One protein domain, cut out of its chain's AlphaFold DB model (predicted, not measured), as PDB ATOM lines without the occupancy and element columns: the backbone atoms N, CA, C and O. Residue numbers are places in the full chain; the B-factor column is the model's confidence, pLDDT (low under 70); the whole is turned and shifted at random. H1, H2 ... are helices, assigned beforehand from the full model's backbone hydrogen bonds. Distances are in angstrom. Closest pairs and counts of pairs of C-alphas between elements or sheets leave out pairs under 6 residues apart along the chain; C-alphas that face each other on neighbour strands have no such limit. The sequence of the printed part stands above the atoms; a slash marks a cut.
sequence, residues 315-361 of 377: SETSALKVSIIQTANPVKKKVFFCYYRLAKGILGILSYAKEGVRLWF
ATOM      1  N   SER A 315     154.391 108.873 186.978       90.31
ATOM      2  CA  SER A 315     153.786 108.299 188.185       90.31
ATOM      3  C   SER A 315     152.279 108.105 188.013       90.31
ATOM      4  O   SER A 315     151.610 108.952 187.416       90.31
ATOM      5  N   GLU A 316     151.737 107.027 188.579       87.62
ATOM      6  CA  GLU A 316     150.289 106.784 188.630       87.62
ATOM      7  C   GLU A 316     149.537 107.884 189.400       87.62
ATOM      8  O   GLU A 316     148.355 108.096 189.160       87.62
ATOM      9  N   THR A 317     150.226 108.645 190.259       90.44
ATOM     10  CA  THR A 317     149.673 109.811 190.974       90.44
ATOM     11  C   THR A 317     149.725 111.112 190.169       90.44
ATOM     12  O   THR A 317     149.233 112.143 190.621       90.44
ATOM     13  N   SER A 318     150.324 111.108 188.973       94.88
ATOM     14  CA  SER A 318     150.403 112.304 188.136       94.88
ATOM     15  C   SER A 318     149.002 112.741 187.717       94.88
ATOM     16  O   SER A 318     148.390 112.066 186.891       94.88
ATOM     17  N   ALA A 319     148.566 113.925 188.155       94.81
ATOM     18  CA  ALA A 319     147.262 114.499 187.805       94.81
ATOM     19  C   ALA A 319     146.959 114.398 186.298       94.81
ATOM     20  O   ALA A 319     145.931 113.859 185.911       94.81
ATOM     21  N   LEU A 320     147.918 114.772 185.437       93.75
ATOM     22  CA  LEU A 320     147.768 114.647 183.981       93.75
ATOM     23  C   LEU A 320     147.488 113.206 183.511       93.75
ATOM     24  O   LEU A 320     146.605 112.990 182.686       93.75
ATOM     25  N   LYS A 321     148.237 112.212 184.008       94.62
ATOM     26  CA  LYS A 321     148.071 110.803 183.614       94.62
ATOM     27  C   LYS A 321     146.727 110.266 184.107       94.62
ATOM     28  O   LYS A 321     146.042 109.587 183.347       94.62
ATOM     29  N   VAL A 322     146.342 110.617 185.335       93.50
ATOM     30  CA  VAL A 322     145.045 110.260 185.924       93.50
ATOM     31  C   VAL A 322     143.905 110.824 185.081       93.50
ATOM     32  O   VAL A 322     143.052 110.051 184.649       93.50
ATOM     33  N   SER A 323     143.932 112.120 184.756       94.56
ATOM     34  CA  SER A 323     142.914 112.750 183.909       94.56
ATOM     35  C   SER A 323     142.833 112.090 182.531       94.56
ATOM     36  O   SER A 323     141.745 111.744 182.089       94.56
ATOM     37  N   ILE A 324     143.971 111.811 181.882       95.88
ATOM     38  CA  ILE A 324     143.998 111.101 180.591       95.88
ATOM     39  C   ILE A 324     143.329 109.722 180.703       95.88
ATOM     40  O   ILE A 324     142.526 109.351 179.847       95.88
ATOM     41  N   ILE A 325     143.646 108.943 181.740       93.62
ATOM     42  CA  ILE A 325     143.077 107.601 181.926       93.62
ATOM     43  C   ILE A 325     141.575 107.673 182.223       93.62
ATOM     44  O   ILE A 325     140.828 106.859 181.680       93.62
ATOM     45  N   GLN A 326     141.131 108.636 183.034       93.31
ATOM     46  CA  GLN A 326     139.715 108.859 183.334       93.31
ATOM     47  C   GLN A 326     138.936 109.231 182.069       93.31
ATOM     48  O   GLN A 326     137.950 108.570 181.748       93.31
ATOM     49  N   THR A 327     139.424 110.199 181.286       95.19
ATOM     50  CA  THR A 327     138.792 110.603 180.020       95.19
ATOM     51  C   THR A 327     138.763 109.467 178.997       95.19
ATOM     52  O   THR A 327     137.806 109.337 178.237       95.19
ATOM     53  N   ALA A 328     139.773 108.589 178.980       93.31
ATOM     54  CA  ALA A 328     139.774 107.427 178.090       93.31
ATOM     55  C   ALA A 328     138.630 106.431 178.386       93.31
ATOM     56  O   ALA A 328     138.276 105.639 177.500       93.31
ATOM     57  N   ASN A 329     138.091 106.465 179.614       90.69
ATOM     58  CA  ASN A 329     137.049 105.590 180.150       90.69
ATOM     59  C   ASN A 329     137.255 104.103 179.771       90.69
ATOM     60  O   ASN A 329     136.508 103.544 178.958       90.69
ATOM     61  N   PRO A 330     138.347 103.464 180.238       88.06
ATOM     62  CA  PRO A 330     138.705 102.112 179.826       88.06
ATOM     63  C   PRO A 330     137.912 101.035 180.579       88.06
ATOM     64  O   PRO A 330     137.849 101.039 181.802       88.06
ATOM     65  N   VAL A 331     137.441 100.016 179.853       86.56
ATOM     66  CA  VAL A 331     136.747  98.852 180.444       86.56
ATOM     67  C   VAL A 331     137.690  97.988 181.296       86.56
ATOM     68  O   VAL A 331     137.369  97.594 182.413       86.56
ATOM     69  N   LYS A 332     138.888  97.677 180.784       84.50
ATOM     70  CA  LYS A 332     139.881  96.867 181.513       84.50
ATOM     71  C   LYS A 332     140.751  97.756 182.392       84.50
ATOM     72  O   LYS A 332     141.352  98.699 181.886       84.50
ATOM     73  N   LYS A 333     140.948  97.404 183.665       77.00
ATOM     74  CA  LYS A 333     141.841  98.161 184.567       77.00
ATOM     75  C   LYS A 333     143.308  98.093 184.115       77.00
ATOM     76  O   LYS A 333     143.922  99.130 183.869       77.00
ATOM     77  N   LYS A 334     143.842  96.885 183.897       80.00
ATOM     78  CA  LYS A 334     145.236  96.649 183.472       80.00
ATOM     79  C   LYS A 334     145.315  96.207 182.007       80.00
ATOM     80  O   LYS A 334     144.508  95.393 181.560       80.00
ATOM     81  N   VAL A 335     146.286  96.742 181.267       84.44
ATOM     82  CA  VAL A 335     146.591  96.375 179.873       84.44
ATOM     83  C   VAL A 335     148.099  96.280 179.674       84.44
ATOM     84  O   VAL A 335     148.849  97.032 180.286       84.44
ATOM     85  N   PHE A 336     148.536  95.379 178.793       82.88
ATOM     86  CA  PHE A 336     149.956  95.200 178.463       82.88
ATOM     87  C   PHE A 336     150.528  96.344 177.619       82.88
ATOM     88  O   PHE A 336     151.720  96.628 177.686       82.88
ATOM     89  N   PHE A 337     149.681  97.001 176.828       88.56
ATOM     90  CA  PHE A 337     150.069  98.099 175.956       88.56
ATOM     91  C   PHE A 337     149.078  99.254 176.114       88.56
ATOM     92  O   PHE A 337     147.889  99.112 175.823       88.56
ATOM     93  N   CYS A 338     149.551 100.384 176.642       91.31
ATOM     94  CA  CYS A 338     148.682 101.464 177.109       91.31
ATOM     95  C   CYS A 338     148.505 102.619 176.109       91.31
ATOM     96  O   CYS A 338     147.639 103.463 176.336       91.31
ATOM     97  N   TYR A 339     149.254 102.662 174.998       94.81
ATOM     98  CA  TYR A 339     149.250 103.832 174.106       94.81
ATOM     99  C   TYR A 339     147.878 104.114 173.488       94.81
ATOM    100  O   TYR A 339     147.487 105.274 173.450       94.81
ATOM    101  N   TYR A 340     147.097 103.088 173.120       94.38
ATOM    102  CA  TYR A 340     145.714 103.278 172.652       94.38
ATOM    103  C   TYR A 340     144.845 104.021 173.665       94.38
ATOM    104  O   TYR A 340     144.109 104.940 173.317       94.38
ATOM    105  N   ARG A 341     144.945 103.632 174.942       94.00
ATOM    106  CA  ARG A 341     144.189 104.260 176.027       94.00
ATOM    107  C   ARG A 341     144.637 105.699 176.231       94.00
ATOM    108  O   ARG A 341     143.794 106.582 176.315       94.00
ATOM    109  N   LEU A 342     145.949 105.918 176.298       95.12
ATOM    110  CA  LEU A 342     146.509 107.251 176.492       95.12
ATOM    111  C   LEU A 342     146.113 108.184 175.347       95.12
ATOM    112  O   LEU A 342     145.660 109.295 175.595       95.12
ATOM    113  N   ALA A 343     146.203 107.717 174.105       95.31
ATOM    114  CA  ALA A 343     145.809 108.500 172.947       95.31
ATOM    115  C   ALA A 343     144.312 108.803 172.919       95.31
ATOM    116  O   ALA A 343     143.952 109.944 172.658       95.31
ATOM    117  N   LYS A 344     143.449 107.830 173.247       95.06
ATOM    118  CA  LYS A 344     142.000 108.061 173.363       95.06
ATOM    119  C   LYS A 344     141.684 109.123 174.419       95.06
ATOM    120  O   LYS A 344     140.874 110.007 174.168       95.06
ATOM    121  N   GLY A 345     142.338 109.057 175.578       95.69
ATOM    122  CA  GLY A 345     142.176 110.050 176.640       95.69
ATOM    123  C   GLY A 345     142.655 111.440 176.229       95.69
ATOM    124  O   GLY A 345     141.930 112.411 176.402       95.69
ATOM    125  N   ILE A 346     143.841 111.537 175.622       95.56
ATOM    126  CA  ILE A 346     144.384 112.805 175.110       95.56
ATOM    127  C   ILE A 346     143.475 113.393 174.029       95.56
ATOM    128  O   ILE A 346     143.205 114.588 174.062       95.56
ATOM    129  N   LEU A 347     142.985 112.569 173.101       93.75
ATOM    130  CA  LEU A 347     142.033 112.984 172.074       93.75
ATOM    131  C   LEU A 347     140.765 113.574 172.708       93.75
ATOM    132  O   LEU A 347     140.353 114.661 172.322       93.75
ATOM    133  N   GLY A 348     140.198 112.897 173.711       93.94
ATOM    134  CA  GLY A 348     139.009 113.373 174.424       93.94
ATOM    135  C   GLY A 348     139.242 114.636 175.257       93.94
ATOM    136  O   GLY A 348     138.331 115.433 175.414       93.94
ATOM    137  N   ILE A 349     140.453 114.864 175.773       93.69
ATOM    138  CA  ILE A 349     140.790 116.131 176.444       93.69
ATOM    139  C   ILE A 349     140.914 117.253 175.409       93.69
ATOM    140  O   ILE A 349     140.350 118.331 175.581       93.69
ATOM    141  N   LEU A 350     141.648 117.003 174.322       91.44
ATOM    142  CA  LEU A 350     141.923 118.008 173.298       91.44
ATOM    143  C   LEU A 350     140.686 118.364 172.466       91.44
ATOM    144  O   LEU A 350     140.652 119.465 171.931       91.44
ATOM    145  N   SER A 351     139.650 117.522 172.411       90.00
ATOM    146  CA  SER A 351     138.387 117.872 171.744       90.00
ATOM    147  C   SER A 351     137.637 119.032 172.405       90.00
ATOM    148  O   SER A 351     136.762 119.618 171.778       90.00
ATOM    149  N   TYR A 352     137.964 119.374 173.657       88.75
ATOM    150  CA  TYR A 352     137.426 120.555 174.342       88.75
ATOM    151  C   TYR A 352     138.287 121.811 174.149       88.75
ATOM    152  O   TYR A 352     137.919 122.882 174.637       88.75
ATOM    153  N   ALA A 353     139.434 121.709 173.467       85.44
ATOM    154  CA  ALA A 353     140.264 122.867 173.176       85.44
ATOM    155  C   ALA A 353     139.526 123.794 172.200       85.44
ATOM    156  O   ALA A 353     139.148 123.391 171.106       85.44
ATOM    157  N   LYS A 354     139.310 125.044 172.619       82.19
ATOM    158  CA  LYS A 354     138.713 126.100 171.782       82.19
ATOM    159  C   LYS A 354     139.759 127.027 171.170       82.19
ATOM    160  O   LYS A 354     139.463 127.767 170.241       82.19
ATOM    161  N   GLU A 355     140.973 126.972 171.707       81.56
ATOM    162  CA  GLU A 355     142.069 127.861 171.357       81.56
ATOM    163  C   GLU A 355     143.130 127.141 170.535       81.56
ATOM    164  O   GLU A 355     143.484 125.989 170.796       81.56
ATOM    165  N   GLY A 356     143.665 127.853 169.547       75.00
ATOM    166  CA  GLY A 356     144.692 127.328 168.659       75.00
ATOM    167  C   GLY A 356     146.066 127.230 169.301       75.00
ATOM    168  O   GLY A 356     146.405 127.950 170.243       75.00
ATOM    169  N   VAL A 357     146.925 126.402 168.701       78.25
ATOM    170  CA  VAL A 357     148.309 126.184 169.166       78.25
ATOM    171  C   VAL A 357     149.127 127.477 169.259       78.25
ATOM    172  O   VAL A 357     150.111 127.532 169.994       78.25
ATOM    173  N   ARG A 358     148.727 128.536 168.538       74.25
ATOM    174  CA  ARG A 358     149.386 129.850 168.574       74.25
ATOM    175  C   ARG A 358     149.396 130.476 169.964       74.25
ATOM    176  O   ARG A 358     150.412 131.063 170.315       74.25
ATOM    177  N   LEU A 359     148.338 130.309 170.756       73.31
ATOM    178  CA  LEU A 359     148.294 130.846 172.121       73.31
ATOM    179  C   LEU A 359     149.183 130.062 173.097       73.31
ATOM    180  O   LEU A 359     149.524 130.564 174.166       73.31
ATOM    181  N   TRP A 360     149.594 128.843 172.735       69.25
ATOM    182  CA  TRP A 360     150.489 128.017 173.552       69.25
ATOM    183  C   TRP A 360     151.966 128.327 173.317       69.25
ATOM    184  O   TRP A 360     152.799 128.072 174.191       69.25
ATOM    185  N   PHE A 361     152.308 128.915 172.169       69.38
ATOM    186  CA  PHE A 361     153.616 129.527 171.997       69.38
ATOM    187  C   PHE A 361     153.623 130.812 172.816       69.38
ATOM    188  O   PHE A 361     153.076 131.823 172.387       69.38
TER     189      PHE A 361
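AT A GLANCE: This is residues 315 to 361 of the 377 residues of the protein "Transposase, IS4 family protein" of Filifactor alocis (strain ATCC 35896 / D40 B5) (UniProt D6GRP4). Two short helices form roughly a T, with the last part of H1 packed on the middle of H2, and a tail, residues 351 to 361, sticks out beyond the end of H2. A loop, residues 329 to 338, joins the helices. The printed part has 47 residues, with H1 then H2 and no named strand; its class is all helix, though under half of the residues, 22, are in named elements. It is loose, with a radius of gyration of the C-alphas of 12.3 A, and spans 36 by 19 by 15 A.

IN THESE COORDINATES: Find C-alpha 319 at (147.262, 114.499, 187.805); from there H1, residues 319 to 328, runs 14.2 A. H2, residues 339 to 350, runs 16.0 A to C-alpha 350 at (141.923, 118.008, 173.298).

HOW THE PARTS SIT: Look at Ala 328 and Gly 345: H1 and H2 touch there, their closest C-alphas 3.8 A apart. Their lines are about perpendicular, at 84 degrees. In both helices every O i to N i+4 pair is within hydrogen-bond range.

THE WHOLE: The C-alphas farthest apart, of Lys 332 and Phe 361, are 36.7 A apart. The printed part has no cut, and the link is short. Residues 360 to 361 have pLDDT under 70.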